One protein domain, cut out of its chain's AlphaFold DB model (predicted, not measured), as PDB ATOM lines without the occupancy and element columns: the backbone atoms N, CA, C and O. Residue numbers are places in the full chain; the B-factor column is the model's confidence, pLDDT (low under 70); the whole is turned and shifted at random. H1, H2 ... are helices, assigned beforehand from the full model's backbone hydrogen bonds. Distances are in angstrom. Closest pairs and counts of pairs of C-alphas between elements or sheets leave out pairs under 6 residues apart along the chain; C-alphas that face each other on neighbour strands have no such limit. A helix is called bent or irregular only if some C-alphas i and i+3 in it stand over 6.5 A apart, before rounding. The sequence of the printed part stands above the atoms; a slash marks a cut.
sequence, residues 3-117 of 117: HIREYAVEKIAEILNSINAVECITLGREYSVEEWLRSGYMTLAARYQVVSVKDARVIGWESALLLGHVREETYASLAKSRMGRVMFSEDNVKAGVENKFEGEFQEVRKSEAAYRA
ATOM      1  N   HIS A   3     -34.124  45.299  15.574       77.06
ATOM      2  CA  HIS A   3     -34.981  46.407  16.003       77.06
ATOM      3  C   HIS A   3     -36.248  45.992  16.763       77.06
ATOM      4  O   HIS A   3     -36.683  46.732  17.634       77.06
ATOM      5  N   ILE A   4     -36.845  44.826  16.474       88.06
ATOM      6  CA  ILE A   4     -38.081  44.403  17.163       88.06
ATOM      7  C   ILE A   4     -37.791  44.030  18.617       88.06
ATOM      8  O   ILE A   4     -38.553  44.417  19.495       88.06
ATOM      9  N   ARG A   5     -36.694  43.305  18.885       87.94
ATOM     10  CA  ARG A   5     -36.319  42.941  20.258       87.94
ATOM     11  C   ARG A   5     -35.931  44.179  21.053       87.94
ATOM     12  O   ARG A   5     -36.443  44.347  22.145       87.94
ATOM     13  N   GLU A   6     -35.064  45.027  20.506       88.94
ATOM     14  CA  GLU A   6     -34.638  46.270  21.165       88.94
ATOM     15  C   GLU A   6     -35.850  47.148  21.509       88.94
ATOM     16  O   GLU A   6     -36.023  47.536  22.660       88.94
ATOM     17  N   TYR A   7     -36.752  47.349  20.541       90.62
ATOM     18  CA  TYR A   7     -37.987  48.103  20.747       90.62
ATOM     19  C   TYR A   7     -38.913  47.452  21.783       90.62
ATOM     20  O   TYR A   7     -39.458  48.135  22.646       90.62
ATOM     21  N   ALA A   8     -39.093  46.128  21.729       91.19
ATOM     22  CA  ALA A   8     -39.902  45.414  22.712       91.19
ATOM     23  C   ALA A   8     -39.294  45.512  24.116       91.19
ATOM     24  O   ALA A   8     -40.032  45.722  25.073       91.19
ATOM     25  N   VAL A   9     -37.967  45.403  24.240       91.38
ATOM     26  CA  VAL A   9     -37.268  45.534  25.521       91.38
ATOM     27  C   VAL A   9     -37.487  46.927  26.111       91.38
ATOM     28  O   VAL A   9     -37.869  47.043  27.273       91.38
ATOM     29  N   GLU A  10     -37.327  47.969  25.299       90.88
ATOM     30  CA  GLU A  10     -37.580  49.355  25.700       90.88
ATOM     31  C   GLU A  10     -39.032  49.549  26.169       90.88
ATOM     32  O   GLU A  10     -39.276  50.015  27.283       90.88
ATOM     33  N   LYS A  11     -40.017  49.120  25.368       91.06
ATOM     34  CA  LYS A  11     -41.440  49.319  25.691       91.06
ATOM     35  C   LYS A  11     -41.938  48.486  26.857       91.06
ATOM     36  O   LYS A  11     -42.777  48.949  27.622       91.06
ATOM     37  N   ILE A  12     -41.410  47.282  27.033       89.75
ATOM     38  CA  ILE A  12     -41.738  46.468  28.200       89.75
ATOM     39  C   ILE A  12     -41.052  47.038  29.452       89.75
ATOM     40  O   ILE A  12     -41.676  47.035  30.510       89.75
ATOM     41  N   ALA A  13     -39.839  47.599  29.358       87.38
ATOM     42  CA  ALA A  13     -39.171  48.242  30.497       87.38
ATOM     43  C   ALA A  13     -39.993  49.409  31.073       87.38
ATOM     44  O   ALA A  13     -40.127  49.519  32.293       87.38
ATOM     45  N   GLU A  14     -40.586  50.241  30.206       86.50
ATOM     46  CA  GLU A  14     -41.489  51.336  30.603       86.50
ATOM     47  C   GLU A  14     -42.661  50.830  31.466       86.50
ATOM     48  O   GLU A  14     -43.044  51.470  32.445       86.50
ATOM     49  N   ILE A  15     -43.198  49.652  31.137       84.69
ATOM     50  CA  ILE A  15     -44.306  49.018  31.858       84.69
ATOM     51  C   ILE A  15     -43.796  48.381  33.157       84.69
ATOM     52  O   ILE A  15     -44.300  48.680  34.240       84.69
ATOM     53  N   LEU A  16     -42.775  47.528  33.075       80.44
ATOM     54  CA  LEU A  16     -42.294  46.718  34.194       80.44
ATOM     55  C   LEU A  16     -41.780  47.553  35.367       80.44
ATOM     56  O   LEU A  16     -42.124  47.258  36.515       80.44
ATOM     57  N   ASN A  17     -41.046  48.634  35.086       71.38
ATOM     58  CA  ASN A  17     -40.524  49.538  36.115       71.38
ATOM     59  C   ASN A  17     -41.633  50.199  36.956       71.38
ATOM     60  O   ASN A  17     -41.361  50.693  38.048       71.38
ATOM     61  N   SER A  18     -42.882  50.190  36.478       72.50
ATOM     62  CA  SER A  18     -44.032  50.767  37.179       72.50
ATOM     63  C   SER A  18     -44.909  49.749  37.920       72.50
ATOM     64  O   SER A  18     -45.716  50.157  38.755       72.50
ATOM     65  N   ILE A  19     -44.766  48.441  37.653       71.81
ATOM     66  CA  ILE A  19     -45.771  47.442  38.059       71.81
ATOM     67  C   ILE A  19     -45.261  46.467  39.121       71.81
ATOM     68  O   ILE A  19     -45.893  46.337  40.170       71.81
ATOM     69  N   ASN A  20     -44.165  45.740  38.876       88.69
ATOM     70  CA  ASN A  20     -43.794  44.637  39.766       88.69
ATOM     71  C   ASN A  20     -42.326  44.207  39.647       88.69
ATOM     72  O   ASN A  20     -41.919  43.551  38.693       88.69
ATOM     73  N   ALA A  21     -41.551  44.467  40.698       94.19
ATOM     74  CA  ALA A  21     -40.140  44.101  40.765       94.19
ATOM     75  C   ALA A  21     -39.867  42.584  40.694       94.19
ATOM     76  O   ALA A  21     -38.827  42.173  40.185       94.19
ATOM     77  N   VAL A  22     -40.785  41.744  41.190       95.69
ATOM     78  CA  VAL A  22     -40.664  40.277  41.083       95.69
ATOM     79  C   VAL A  22     -40.800  39.846  39.629       95.69
ATOM     80  O   VAL A  22     -40.042  39.003  39.161       95.69
ATOM     81  N   GLU A  23     -41.727  40.466  38.905       94.19
ATOM     82  CA  GLU A  23     -41.942  40.206  37.486       94.19
ATOM     83  C   GLU A  23     -40.750  40.681  36.649       94.19
ATOM     84  O   GLU A  23     -40.298  39.940  35.783       94.19
ATOM     85  N   CYS A  24     -40.141  41.829  36.981       94.25
ATOM     86  CA  CYS A  24     -38.877  42.260  36.369       94.25
ATOM     87  C   CYS A  24     -37.780  41.189  36.477       94.25
ATOM     88  O   CYS A  24     -37.081  40.920  35.504       94.25
ATOM     89  N   ILE A  25     -37.642  40.557  37.648       96.44
ATOM     90  CA  ILE A  25     -36.649  39.496  37.876       96.44
ATOM     91  C   ILE A  25     -36.983  38.258  37.044       96.44
ATOM     92  O   ILE A  25     -36.113  37.716  36.360       96.44
ATOM     93  N   THR A  26     -38.237  37.804  37.081       95.81
ATOM     94  CA  THR A  26     -38.663  36.609  36.344       95.81
ATOM     95  C   THR A  26     -38.491  36.794  34.838       95.81
ATOM     96  O   THR A  26     -37.852  35.962  34.196       95.81
ATOM     97  N   LEU A  27     -38.974  37.908  34.285       94.19
ATOM     98  CA  LEU A  27     -38.887  38.186  32.852       94.19
ATOM     99  C   LEU A  27     -37.459  38.525  32.410       94.19
ATOM    100  O   LEU A  27     -37.052  38.144  31.315       94.19
ATOM    101  N   GLY A  28     -36.675  39.196  33.259       94.44
ATOM    102  CA  GLY A  28     -35.262  39.474  32.996       94.44
ATOM    103  C   GLY A  28     -34.438  38.198  32.823       94.44
ATOM    104  O   GLY A  28     -33.579  38.136  31.947       94.44
ATOM    105  N   ARG A  29     -34.748  37.149  33.594       95.44
ATOM    106  CA  ARG A  29     -34.162  35.812  33.404       95.44
ATOM    107  C   ARG A  29     -34.690  35.115  32.165       95.44
ATOM    108  O   ARG A  29     -33.903  34.601  31.384       95.44
ATOM    109  N   GLU A  30     -36.010  35.084  32.004       94.25
ATOM    110  CA  GLU A  30     -36.672  34.350  30.922       94.25
ATOM    111  C   GLU A  30     -36.247  34.854  29.539       94.25
ATOM    112  O   GLU A  30     -35.991  34.060  28.636       94.25
ATOM    113  N   TYR A  31     -36.124  36.173  29.386       93.00
ATOM    114  CA  TYR A  31     -35.795  36.808  28.112       93.00
ATOM    115  C   TYR A  31     -34.339  37.254  27.994       93.00
ATOM    116  O   TYR A  31     -33.988  37.908  27.003       93.00
ATOM    117  N   SER A  32     -33.506  36.914  28.977       94.62
ATOM    118  CA  SER A  32     -32.101  37.309  29.066       94.62
ATOM    119  C   SER A  32     -31.911  38.817  28.880       94.62
ATOM    120  O   SER A  32     -31.218  39.266  27.965       94.62
ATOM    121  N   VAL A  33     -32.596  39.605  29.710       93.94
ATOM    122  CA  VAL A  33     -32.497  41.069  29.749       93.94
ATOM    123  C   VAL A  33     -31.940  41.472  31.109       93.94
ATOM    124  O   VAL A  33     -32.667  41.562  32.101       93.94
ATOM    125  N   GLU A  34     -30.629  41.710  31.155       94.81
ATOM    126  CA  GLU A  34     -29.910  42.039  32.392       94.81
ATOM    127  C   GLU A  34     -30.482  43.285  33.075       94.81
ATOM    128  O   GLU A  34     -30.623  43.316  34.295       94.81
ATOM    129  N   GLU A  35     -30.849  44.304  32.296       93.56
ATOM    130  CA  GLU A  35     -31.377  45.564  32.818       93.56
ATOM    131  C   GLU A  35     -32.657  45.364  33.641       93.56
ATOM    132  O   GLU A  35     -32.808  45.956  34.711       93.56
ATOM    133  N   TRP A  36     -33.552  44.475  33.198       94.88
ATOM    134  CA  TRP A  36     -34.779  44.149  33.928       94.88
ATOM    135  C   TRP A  36     -34.477  43.404  35.219       94.88
ATOM    136  O   TRP A  36     -35.027  43.731  36.272       94.88
ATOM    137  N   LEU A  37     -33.557  42.441  35.150       94.81
ATOM    138  CA  LEU A  37     -33.130  41.674  36.311       94.81
ATOM    139  C   LEU A  37     -32.518  42.595  37.380       94.81
ATOM    140  O   LEU A  37     -32.912  42.559  38.547       94.81
ATOM    141  N   ARG A  38     -31.616  43.483  36.953       95.56
ATOM    142  CA  ARG A  38     -30.976  44.508  37.780       95.56
ATOM    143  C   ARG A  38     -32.001  45.452  38.408       95.56
ATOM    144  O   ARG A  38     -31.984  45.635  39.624       95.56
ATOM    145  N   SER A  39     -32.909  46.008  37.603       94.25
ATOM    146  CA  SER A  39     -33.973  46.908  38.070       94.25
ATOM    147  C   SER A  39     -34.866  46.236  39.118       94.25
ATOM    148  O   SER A  39     -35.146  46.809  40.176       94.25
ATOM    149  N   GLY A  40     -35.253  44.978  38.888       95.62
ATOM    150  CA  GLY A  40     -36.074  44.222  39.827       95.62
ATOM    151  C   GLY A  40     -35.377  43.989  41.171       95.62
ATOM    152  O   GLY A  40     -35.969  44.241  42.224       95.62
ATOM    153  N   TYR A  41     -34.099  43.598  41.163       97.06
ATOM    154  CA  TYR A  41     -33.334  43.438  42.403       97.06
ATOM    155  C   TYR A  41     -33.122  44.745  43.155       97.06
ATOM    156  O   TYR A  41     -33.341  44.779  44.366       97.06
ATOM    157  N   MET A  42     -32.758  45.825  42.460       95.31
ATOM    158  CA  MET A  42     -32.623  47.145  43.077       95.31
ATOM    159  C   MET A  42     -33.933  47.580  43.736       95.31
ATOM    160  O   MET A  42     -33.935  47.984  44.898       95.31
ATOM    161  N   THR A  43     -35.061  47.398  43.049       94.12
ATOM    162  CA  THR A  43     -36.384  47.752  43.578       94.12
ATOM    163  C   THR A  43     -36.752  46.928  44.822       94.12
ATOM    164  O   THR A  43     -37.223  47.479  45.823       94.12
ATOM    165  N   LEU A  44     -36.505  45.610  44.820       95.00
ATOM    166  CA  LEU A  44     -36.758  44.753  45.989       95.00
ATOM    167  C   LEU A  44     -35.806  45.031  47.159       95.00
ATOM    168  O   LEU A  44     -36.203  44.911  48.322       95.00
ATOM    169  N   ALA A  45     -34.560  45.401  46.882       94.62
ATOM    170  CA  ALA A  45     -33.597  45.767  47.911       94.62
ATOM    171  C   ALA A  45     -33.916  47.142  48.526       94.62
ATOM    172  O   ALA A  45     -33.765  47.316  49.733       94.62
ATOM    173  N   ALA A  46     -34.429  48.084  47.730       91.19
ATOM    174  CA  ALA A  46     -34.751  49.442  48.161       91.19
ATOM    175  C   ALA A  46     -36.056  49.563  48.969       91.19
ATOM    176  O   ALA A  46     -36.187  50.453  49.811       91.19
ATOM    177  N   ARG A  47     -37.050  48.696  48.723       90.25
ATOM    178  CA  ARG A  47     -38.379  48.837  49.343       90.25
ATOM    179  C   ARG A  47     -38.364  48.593  50.856       90.25
ATOM    180  O   ARG A  47     -37.597  47.779  51.367       90.25
ATOM    181  N   TYR A  48     -39.290  49.200  51.590       85.38
ATOM    182  CA  TYR A  48     -39.407  48.963  53.035       85.38
ATOM    183  C   TYR A  48     -39.895  47.539  53.356       85.38
ATOM    184  O   TYR A  48     -39.391  46.888  54.268       85.38
ATOM    185  N   GLN A  49     -40.844  47.026  52.574       90.38
ATOM    186  CA  GLN A  49     -41.496  45.741  52.802       90.38
ATOM    187  C   GLN A  49     -40.542  44.564  52.568       90.38
ATOM    188  O   GLN A  49     -39.845  44.489  51.554       90.38
ATOM    189  N   VAL A  50     -40.574  43.590  53.477       90.62
ATOM    190  CA  VAL A  50     -39.830  42.334  53.323       90.62
ATOM    191  C   VAL A  50     -40.258  41.581  52.059       90.62
ATOM    192  O   VAL A  50     -41.382  41.725  51.568       90.62
ATOM    193  N   VAL A  51     -39.354  40.781  51.494       94.69
ATOM    194  CA  VAL A  51     -39.708  39.837  50.425       94.69
ATOM    195  C   VAL A  51     -40.644  38.787  51.014       94.69
ATOM    196  O   VAL A  51     -40.316  38.156  52.017       94.69
ATOM    197  N   SER A  52     -41.842  38.642  50.441       96.00
ATOM    198  CA  SER A  52     -42.798  37.650  50.932       96.00
ATOM    199  C   SER A  52     -42.293  36.238  50.629       96.00
ATOM    200  O   SER A  52     -41.540  36.034  49.682       96.00
ATOM    201  N   VAL A  53     -42.738  35.230  51.383       97.50
ATOM    202  CA  VAL A  53     -42.362  33.825  51.115       97.50
ATOM    203  C   VAL A  53     -42.794  33.385  49.710       97.50
ATOM    204  O   VAL A  53     -42.100  32.603  49.060       97.50
ATOM    205  N   LYS A  54     -43.931  33.904  49.224       97.56
ATOM    206  CA  LYS A  54     -44.411  33.661  47.859       97.56
ATOM    207  C   LYS A  54     -43.431  34.236  46.837       97.56
ATOM    208  O   LYS A  54     -43.011  33.507  45.946       97.56
ATOM    209  N   ASP A  55     -43.036  35.495  47.001       97.00
ATOM    210  CA  ASP A  55     -42.103  36.163  46.087       97.00
ATOM    211  C   ASP A  55     -40.716  35.524  46.144       97.00
ATOM    212  O   ASP A  55     -40.114  35.290  45.104       97.00
ATOM    213  N   ALA A  56     -40.240  35.161  47.339       97.88
ATOM    214  CA  ALA A  56     -38.972  34.466  47.539       97.88
ATOM    215  C   ALA A  56     -38.927  33.126  46.790       97.88
ATOM    216  O   ALA A  56     -37.906  32.772  46.207       97.88
ATOM    217  N   ARG A  57     -40.050  32.399  46.740       98.00
ATOM    218  CA  ARG A  57     -40.159  31.177  45.936       98.00
ATOM    219  C   ARG A  57     -40.082  31.466  44.436       98.00
ATOM    220  O   ARG A  57     -39.466  30.689  43.718       98.00
ATOM    221  N   VAL A  58     -40.709  32.550  43.975       97.62
ATOM    222  CA  VAL A  58     -40.736  32.940  42.553       97.62
ATOM    223  C   VAL A  58     -39.360  33.408  42.078       97.62
ATOM    224  O   VAL A  58     -38.895  32.970  41.030       97.62
ATOM    225  N   ILE A  59     -38.683  34.257  42.854       96.94
ATOM    226  CA  ILE A  59     -37.347  34.757  42.502       96.94
ATOM    227  C   ILE A  59     -36.229  33.765  42.850       96.94
ATOM    228  O   ILE A  59     -35.089  33.983  42.456       96.94
ATOM    229  N   GLY A  60     -36.537  32.678  43.553       97.75
ATOM    230  CA  GLY A  60     -35.560  31.706  44.026       97.75
ATOM    231  C   GLY A  60     -35.020  32.048  45.415       97.75
ATOM    232  O   GLY A  60     -34.751  33.203  45.752       97.75
ATOM    233  N   TRP A  61     -34.848  31.008  46.234       97.88
ATOM    234  CA  TRP A  61     -34.457  31.145  47.638       97.88
ATOM    235  C   TRP A  61     -33.081  31.782  47.820       97.88
ATOM    236  O   TRP A  61     -32.906  32.595  48.723       97.88
ATOM    237  N   GLU A  62     -32.130  31.443  46.953       97.69
ATOM    238  CA  GLU A  62     -30.792  32.034  46.969       97.69
ATOM    239  C   GLU A  62     -30.853  33.538  46.684       97.69
ATOM    240  O   GLU A  62     -30.363  34.331  47.482       97.69
ATOM    241  N   SER A  63     -31.553  33.953  45.625       97.75
ATOM    242  CA  SER A  63     -31.743  35.371  45.310       97.75
ATOM    243  C   SER A  63     -32.459  36.125  46.431       97.75
ATOM    244  O   SER A  63     -32.092  37.253  46.754       97.75
ATOM    245  N   ALA A  64     -33.451  35.503  47.075       97.81
ATOM    246  CA  ALA A  64     -34.124  36.087  48.231       97.81
ATOM    247  C   ALA A  64     -33.179  36.262  49.436       97.81
ATOM    248  O   ALA A  64     -33.236  37.292  50.111       97.81
ATOM    249  N   LEU A  65     -32.288  35.296  49.685       97.69
ATOM    250  CA  LEU A  65     -31.281  35.376  50.743       97.69
ATOM    251  C   LEU A  65     -30.238  36.464  50.448       97.69
ATOM    252  O   LEU A  65     -29.941  37.283  51.316       97.69
ATOM    253  N   LEU A  66     -29.733  36.530  49.211       97.94
ATOM    254  CA  LEU A  66     -28.808  37.576  48.770       97.94
ATOM    255  C   LEU A  66     -29.432  38.972  48.899       97.94
ATOM    256  O   LEU A  66     -28.776  39.880  49.409       97.94
ATOM    257  N   LEU A  67     -30.709  39.137  48.533       96.94
ATOM    258  CA  LEU A  67     -31.463  40.375  48.775       96.94
ATOM    259  C   LEU A  67     -31.539  40.718  50.267       96.94
ATOM    260  O   LEU A  67     -31.376  41.882  50.632       96.94
ATOM    261  N   GLY A  68     -31.764  39.722  51.128       95.06
ATOM    262  CA  GLY A  68     -31.709  39.886  52.582       95.06
ATOM    263  C   GLY A  68     -30.373  40.475  53.032       95.06
ATOM    264  O   GLY A  68     -30.352  41.511  53.695       95.06
ATOM    265  N   HIS A  69     -29.263  39.898  52.564       95.44
ATOM    266  CA  HIS A  69     -27.925  40.407  52.860       95.44
ATOM    267  C   HIS A  69     -27.710  41.844  52.371       95.44
ATOM    268  O   HIS A  69     -27.199  42.656  53.137       95.44
ATOM    269  N   VAL A  70     -28.121  42.192  51.140       95.00
ATOM    270  CA  VAL A  70     -28.008  43.581  50.641       95.00
ATOM    271  C   VAL A  70     -28.723  44.550  51.579       95.00
ATOM    272  O   VAL A  70     -28.179  45.595  51.939       95.00
ATOM    273  N   ARG A  71     -29.947  44.207  51.991       92.19
ATOM    274  CA  ARG A  71     -30.771  45.055  52.858       92.19
ATOM    275  C   ARG A  71     -30.120  45.229  54.224       92.19
ATOM    276  O   ARG A  71     -29.968  46.357  54.685       92.19
ATOM    277  N   GLU A  72     -29.708  44.135  54.854       91.06
ATOM    278  CA  GLU A  72     -29.067  44.154  56.171       91.06
ATOM    279  C   GLU A  72     -27.747  44.929  56.165       91.06
ATOM    280  O   GLU A  72     -27.531  45.772  57.035       91.06
ATOM    281  N   GLU A  73     -26.895  44.719  55.161       89.38
ATOM    282  CA  GLU A  73     -25.637  45.455  54.989       89.38
ATOM    283  C   GLU A  73     -25.888  46.946  54.752       89.38
ATOM    284  O   GLU A  73     -25.207  47.795  55.342       89.38
ATOM    285  N   THR A  74     -26.918  47.274  53.963       85.50
ATOM    286  CA  THR A  74     -27.347  48.657  53.754       85.50
ATOM    287  C   THR A  74     -27.734  49.277  55.092       85.50
ATOM    288  O   THR A  74     -27.147  50.286  55.460       85.50
ATOM    289  N   TYR A  75     -28.612  48.662  55.888       77.31
ATOM    290  CA  TYR A  75     -28.990  49.194  57.206       77.31
ATOM    291  C   TYR A  75     -27.821  49.246  58.206       77.31
ATOM    292  O   TYR A  75     -27.697  50.213  58.962       77.31
ATOM    293  N   ALA A  76     -26.928  48.256  58.200       76.75
ATOM    294  CA  ALA A  76     -25.769  48.203  59.092       76.75
ATOM    295  C   ALA A  76     -24.745  49.309  58.791       76.75
ATOM    296  O   ALA A  76     -24.132  49.859  59.712       76.75
ATOM    297  N   SER A  77     -24.577  49.679  57.517       69.75
ATOM    298  CA  SER A  77     -23.743  50.821  57.119       69.75
ATOM    299  C   SER A  77     -24.265  52.148  57.698       69.75
ATOM    300  O   SER A  77     -23.484  53.032  58.053       69.75
ATOM    301  N   LEU A  78     -25.584  52.247  57.903       63.47
ATOM    302  CA  LEU A  78     -26.261  53.429  58.445       63.47
ATOM    303  C   LEU A  78     -26.116  53.543  59.963       63.47
ATOM    304  O   LEU A  78     -25.958  54.649  60.475       63.47
ATOM    305  N   ALA A  79     -26.077  52.417  60.682       59.25
ATOM    306  CA  ALA A  79     -25.854  52.397  62.130       59.25
ATOM    307  C   ALA A  79     -24.448  52.888  62.537       59.25
ATOM    308  O   ALA A  79     -24.252  53.352  63.658       59.25
ATOM    309  N   LYS A  80     -23.465  52.824  61.627       60.12
ATOM    310  CA  LYS A  80     -22.088  53.298  61.860       60.12
ATOM    311  C   LYS A  80     -21.912  54.809  61.644       60.12
ATOM    312  O   LYS A  80     -20.865  55.355  61.994       60.12
ATOM    313  N   SER A  81     -22.909  55.502  61.087       61.62
ATOM    314  CA  SER A  81     -22.839  56.945  60.839       61.62
ATOM    315  C   SER A  81     -23.107  57.739  62.124       61.62
ATOM    316  O   SER A  81     -24.180  57.652  62.716       61.62
ATOM    317  N   ARG A  82     -22.131  58.562  62.537       55.91
ATOM    318  CA  ARG A  82     -22.074  59.314  63.814       55.91
ATOM    319  C   ARG A  82     -23.270  60.239  64.124       55.91
ATOM    320  O   ARG A  82     -23.337  60.767  65.227       55.91
ATOM    321  N   MET A  83     -24.198  60.442  63.189       56.41
ATOM    322  CA  MET A  83     -25.322  61.379  63.322       56.41
ATOM    323  C   MET A  83     -26.643  60.739  63.786       56.41
ATOM    324  O   MET A  83     -27.632  61.456  63.914       56.41
ATOM    325  N   GLY A  84     -26.705  59.414  63.985       52.97
ATOM    326  CA  GLY A  84     -27.916  58.725  64.467       52.97
ATOM    327  C   GLY A  84     -29.132  58.818  63.533       52.97
ATOM    328  O   GLY A  84     -30.241  58.450  63.915       52.97
ATOM    329  N   ARG A  85     -28.944  59.313  62.304       54.88
ATOM    330  CA  ARG A  85     -29.995  59.459  61.298       54.88
ATOM    331  C   ARG A  85     -29.808  58.361  60.252       54.88
ATOM    332  O   ARG A  85     -28.824  58.365  59.518       54.88
ATOM    333  N   VAL A  86     -30.741  57.411  60.209       55.66
ATOM    334  CA  VAL A  86     -30.788  56.358  59.186       55.66
ATOM    335  C   VAL A  86     -31.168  57.023  57.864       55.66
ATOM    336  O   VAL A  86     -32.331  57.353  57.656       55.66
ATOM    337  N   MET A  87     -30.194  57.283  56.993       61.84
ATOM    338  CA  MET A  87     -30.471  57.805  55.656       61.84
ATOM    339  C   MET A  87     -30.337  56.661  54.660       61.84
ATOM    340  O   MET A  87     -29.242  56.167  54.439       61.84
ATOM    341  N   PHE A  88     -31.452  56.204  54.094       70.19
ATOM    342  CA  PHE A  88     -31.428  55.254  52.986       70.19
ATOM    343  C   PHE A  88     -30.487  55.769  51.882       70.19
ATOM    344  O   PHE A  88     -30.617  56.915  51.456       70.19
ATOM    345  N   SER A  89     -29.530  54.943  51.456       82.12
ATOM    346  CA  SER A  89     -28.603  55.264  50.370       82.12
ATOM    347  C   SER A  89     -28.859  54.303  49.221       82.12
ATOM    348  O   SER A  89     -28.589  53.104  49.324       82.12
ATOM    349  N   GLU A  90     -29.388  54.847  48.132       85.19
ATOM    350  CA  GLU A  90     -29.598  54.107  46.890       85.19
ATOM    351  C   GLU A  90     -28.270  53.586  46.318       85.19
ATOM    352  O   GLU A  90     -28.223  52.475  45.796       85.19
ATOM    353  N   ASP A  91     -27.169  54.315  46.527       88.44
ATOM    354  CA  ASP A  91     -25.825  53.888  46.126       88.44
ATOM    355  C   ASP A  91     -25.365  52.626  46.866       88.44
ATOM    356  O   ASP A  91     -24.803  51.723  46.247       88.44
ATOM    357  N   ASN A  92     -25.637  52.523  48.173       89.25
ATOM    358  CA  ASN A  92     -25.310  51.323  48.949       89.25
ATOM    359  C   ASN A  92     -26.135  50.119  48.487       89.25
ATOM    360  O   ASN A  92     -25.597  49.019  48.349       89.25
ATOM    361  N   VAL A  93     -27.426  50.334  48.206       92.62
ATOM    362  CA  VAL A  93     -28.298  49.294  47.645       92.62
ATOM    363  C   VAL A  93     -27.762  48.830  46.301       92.62
ATOM    364  O   VAL A  93     -27.579  47.630  46.098       92.62
ATOM    365  N   LYS A  94     -27.466  49.774  45.404       94.50
ATOM    366  CA  LYS A  94     -26.904  49.484  44.091       94.50
ATOM    367  C   LYS A  94     -25.614  48.684  44.232       94.50
ATOM    368  O   LYS A  94     -25.546  47.585  43.703       94.50
ATOM    369  N   ALA A  95     -24.640  49.164  45.002       94.00
ATOM    370  CA  ALA A  95     -23.365  48.475  45.202       94.00
ATOM    371  C   ALA A  95     -23.537  47.044  45.742       94.00
ATOM    372  O   ALA A  95     -22.872  46.124  45.267       94.00
ATOM    373  N   GLY A  96     -24.454  46.841  46.694       95.75
ATOM    374  CA  GLY A  96     -24.766  45.513  47.221       95.75
ATOM    375  C   GLY A  96     -25.398  44.590  46.175       95.75
ATOM    376  O   GLY A  96     -25.008  43.427  46.078       95.75
ATOM    377  N   VAL A  97     -26.333  45.103  45.366       97.19
ATOM    378  CA  VAL A  97     -26.951  44.347  44.264       97.19
ATOM    379  C   VAL A  97     -25.916  43.993  43.198       97.19
ATOM    380  O   VAL A  97     -25.800  42.823  42.846       97.19
ATOM    381  N   GLU A  98     -25.129  44.966  42.731       96.94
ATOM    382  CA  GLU A  98     -24.040  44.747  41.769       96.94
ATOM    383  C   GLU A  98     -23.111  43.632  42.249       96.94
ATOM    384  O   GLU A  98     -22.849  42.682  41.525       96.94
ATOM    385  N   ASN A  99     -22.651  43.710  43.499       97.25
ATOM    386  CA  ASN A  99     -21.683  42.758  44.021       97.25
ATOM    387  C   ASN A  99     -22.251  41.340  44.166       97.25
ATOM    388  O   ASN A  99     -21.603  40.380  43.753       97.25
ATOM    389  N   LYS A 100     -23.442  41.194  44.759       97.62
ATOM    390  CA  LYS A 100     -23.992  39.869  45.087       97.62
ATOM    391  C   LYS A 100     -24.582  39.145  43.884       97.62
ATOM    392  O   LYS A 100     -24.575  37.918  43.870       97.62
ATOM    393  N   PHE A 101     -25.079  39.882  42.892       97.94
ATOM    394  CA  PHE A 101     -25.739  39.307  41.719       97.94
ATOM    395  C   PHE A 101     -24.865  39.301  40.461       97.94
ATOM    396  O   PHE A 101     -25.320  38.827  39.423       97.94
ATOM    397  N   GLU A 102     -23.601  39.739  40.534       97.31
ATOM    398  CA  GLU A 102     -22.716  39.795  39.360       97.31
ATOM    399  C   GLU A 102     -22.587  38.448  38.641       97.31
ATOM    400  O   GLU A 102     -22.570  38.413  37.416       97.31
ATOM    401  N   GLY A 103     -22.551  37.332  39.377       96.75
ATOM    402  CA  GLY A 103     -22.522  36.001  38.765       96.75
ATOM    403  C   GLY A 103     -23.735  35.748  37.866       96.75
ATOM    404  O   GLY A 103     -23.583  35.333  36.721       96.75
ATOM    405  N   GLU A 104     -24.934  36.071  38.347       96.88
ATOM    406  CA  GLU A 104     -26.167  35.925  37.572       96.88
ATOM    407  C   GLU A 104     -26.220  36.913  36.400       96.88
ATOM    408  O   GLU A 104     -26.602  36.538  35.292       96.88
ATOM    409  N   PHE A 105     -25.772  38.155  36.603       96.88
ATOM    410  CA  PHE A 105     -25.691  39.144  35.529       96.88
ATOM    411  C   PHE A 105     -24.739  38.706  34.415       96.88
ATOM    412  O   PHE A 105     -25.070  38.848  33.241       96.88
ATOM    413  N   GLN A 106     -23.591  38.120  34.753       95.69
ATOM    414  CA  GLN A 106     -22.656  37.571  33.769       95.69
ATOM    415  C   GLN A 106     -23.284  36.437  32.953       95.69
ATOM    416  O   GLN A 106     -23.108  36.395  31.735       95.69
ATOM    417  N   GLU A 107     -24.042  35.540  33.588       94.69
ATOM    418  CA  GLU A 107     -24.743  34.470  32.871       94.69
ATOM    419  C   GLU A 107     -25.832  35.019  31.941       94.69
ATOM    420  O   GLU A 107     -25.917  34.616  30.776       94.69
ATOM    421  N   VAL A 108     -26.599  36.014  32.396       93.88
ATOM    422  CA  VAL A 108     -27.592  36.688  31.551       93.88
ATOM    423  C   VAL A 108     -26.932  37.415  30.380       93.88
ATOM    424  O   VAL A 108     -27.391  37.246  29.255       93.88
ATOM    425  N   ARG A 109     -25.822  38.142  30.581       92.50
ATOM    426  CA  ARG A 109     -25.074  38.808  29.493       92.50
ATOM    427  C   ARG A 109     -24.601  37.828  28.429       92.50
ATOM    428  O   ARG A 109     -24.712  38.106  27.234       92.50
ATOM    429  N   LYS A 110     -24.068  36.675  28.848       90.88
ATOM    430  CA  LYS A 110     -23.640  35.614  27.923       90.88
ATOM    431  C   LYS A 110     -24.821  35.096  27.105       90.88
ATOM    432  O   LYS A 110     -24.691  34.925  25.895       90.88
ATOM    433  N   SER A 111     -25.968  34.881  27.748       87.69
ATOM    434  CA  SER A 111     -27.196  34.458  27.070       87.69
ATOM    435  C   SER A 111     -27.738  35.539  26.129       87.69
ATOM    436  O   SER A 111     -28.111  35.247  24.996       87.69
ATOM    437  N   GLU A 112     -27.708  36.805  26.541       84.31
ATOM    438  CA  GLU A 112     -28.138  37.939  25.727       84.31
ATOM    439  C   GLU A 112     -27.303  38.069  24.445       84.31
ATOM    440  O   GLU A 112     -27.845  38.333  23.369       84.31
ATOM    441  N   ALA A 113     -25.989  37.832  24.531       81.50
ATOM    442  CA  ALA A 113     -25.091  37.879  23.381       81.50
ATOM    443  C   ALA A 113     -25.498  36.896  22.268       81.50
ATOM    444  O   ALA A 113     -25.336  37.219  21.090       81.50
ATOM    445  N   ALA A 114     -26.105  35.752  22.608       79.38
ATOM    446  CA  ALA A 114     -26.633  34.808  21.619       79.38
ATOM    447  C   ALA A 114     -27.811  35.377  20.805       79.38
ATOM    448  O   ALA A 114     -28.027  34.949  19.676       79.38
ATOM    449  N   TYR A 115     -28.533  36.376  21.325       70.69
ATOM    450  CA  TYR A 115     -29.587  37.089  20.591       70.69
ATOM    451  C   TYR A 115     -29.060  38.277  19.770       70.69
ATOM    452  O   TYR A 115     -29.816  38.877  19.001       70.69
ATOM    453  N   ARG A 116     -27.782  38.647  19.941       65.75
ATOM    454  CA  ARG A 116     -27.123  39.743  19.209       65.75
ATOM    455  C   ARG A 116     -26.263  39.259  18.033       65.75
ATOM    456  O   ARG A 116     -25.928  40.096  17.187       65.75
ATOM    457  N   ALA A 117     -25.915  37.972  17.977       57.66
ATOM    458  CA  ALA A 117     -25.237  37.332  16.843       57.66
ATOM    459  C   ALA A 117     -26.164  37.245  15.619       57.66
ATOM    460  O   ALA A 117     -25.693  37.599  14.516       57.66
TER     461      ALA A 117
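AT A GLANCE: This is residues 3 to 117 of the 117 residues of an uncharacterized protein of Armillaria solidipes (UniProt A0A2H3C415). Helix H3 makes the core of an elongated body, with H2 packed along it as a hairpin partner and with H1, H5 and the bent helix H6 set round it. H5 folds back into the first arm of H6 as a second hairpin whose tip, residues 80 to 85, sticks out at one end of the long axis, while H1 begins and H6 ends toward the other end; the short H4 packs on H2. The printed part has 115 residues, with six named helices in the order H1 to H6 and no named strand, and the class is all helix. It is compact, with a radius of gyration of the C-alphas of 15.2 A, and its C-alphas span 51 by 27 by 25 A.

IN THESE COORDINATES: H1 is residues 3 to 19, 24.6 A from first to last C-alpha, and begins at C-alpha 3, (-34.981, 46.407, 16.003). H2 is residues 21 to 30, and H3 is residues 34 to 46, 18.1 A long, with C-alpha 34 at (-29.910, 42.039, 32.392). H4 is the short helix of residues 53 to 59, 10.0 A long. H5, residues 61 to 79, is 27.1 A long. H6, residues 90 to 114, was assigned as one helix by its hydrogen bonds but is bent: C-alphas 100 and 103 are 7.6 A apart. Its arms are H6a, residues 90 to 100, 15.4 A long, and H6b, residues 103 to 114, 17.7 A long, ending at C-alpha 114, (-26.633, 34.808, 21.619).

HOW THE PARTS SIT: H3 is the hub, touching four other helices. H2 and H3 are a helical hairpin at a shallow tilt of 25 degrees, opposite ways; their closest C-alphas, those of Ala 21 and Gly 40, are 4.2 A apart. H1 touches H3 with residues 13 to 17 alone, the same way at a shallow tilt of 10 degrees; the closest C-alphas, of Ala 13 and Trp 36, are 6.9 A apart. H1 and H2 touch only at the corner by their link, and only just, with 3 pairs of C-alphas within 8 A. H1, H2 and H3 form an up and down bundle, each helix running against the one before it. H5 touches H3 with residues 67 to 71 alone, at a steep tilt of 51 degrees; C-alphas 45 and 71 are the closest, 5.7 A apart. H5 and H6a are a helical hairpin, with the C-alphas of Val 70 and Gly 96 closest at 5.1 A. H6a touches H3 at a steep tilt of 58 degrees, Met 42 and Lys 94 having the closest C-alphas, 6.3 A apart. The lines of H6a and H6b are about perpendicular, at 77 degrees. H6b touches H3 with residues 105 to 109 alone, at a shallow tilt of 26 degrees, opposite ways; the closest C-alphas, of Glu 34 and Val 108, are 5.9 A apart. H4 touches H2, with the C-alphas of Thr 26 and Ile 59 closest at 6.6 A; their shallow tilt of 34 degrees is only just short of steep. H1 is apart from H4, H5 and both arms of H6. Every O i to N i+4 pair is within hydrogen-bond range in H2, H3, H4 and H6a; H1 has 11 of 13, H5 14 of 15 and H6b 7 of 8.

THE WHOLE: The two C-alphas farthest apart, those of Met 83 and Ala 117, are 52.3 A apart, while those of His 3 and Ala 117, the first and last printed, are 13.3 A apart. The printed part has no cut, and no link is long; the links from H3 to H4 and from H5 to H6 are short but not tight. Residues 80 to 85, in the second of these, stand free. The mean pLDDT of the printed part is 87.9, and it is under 70 at residues 77 to 87 and 116 to 117 of this predicted model.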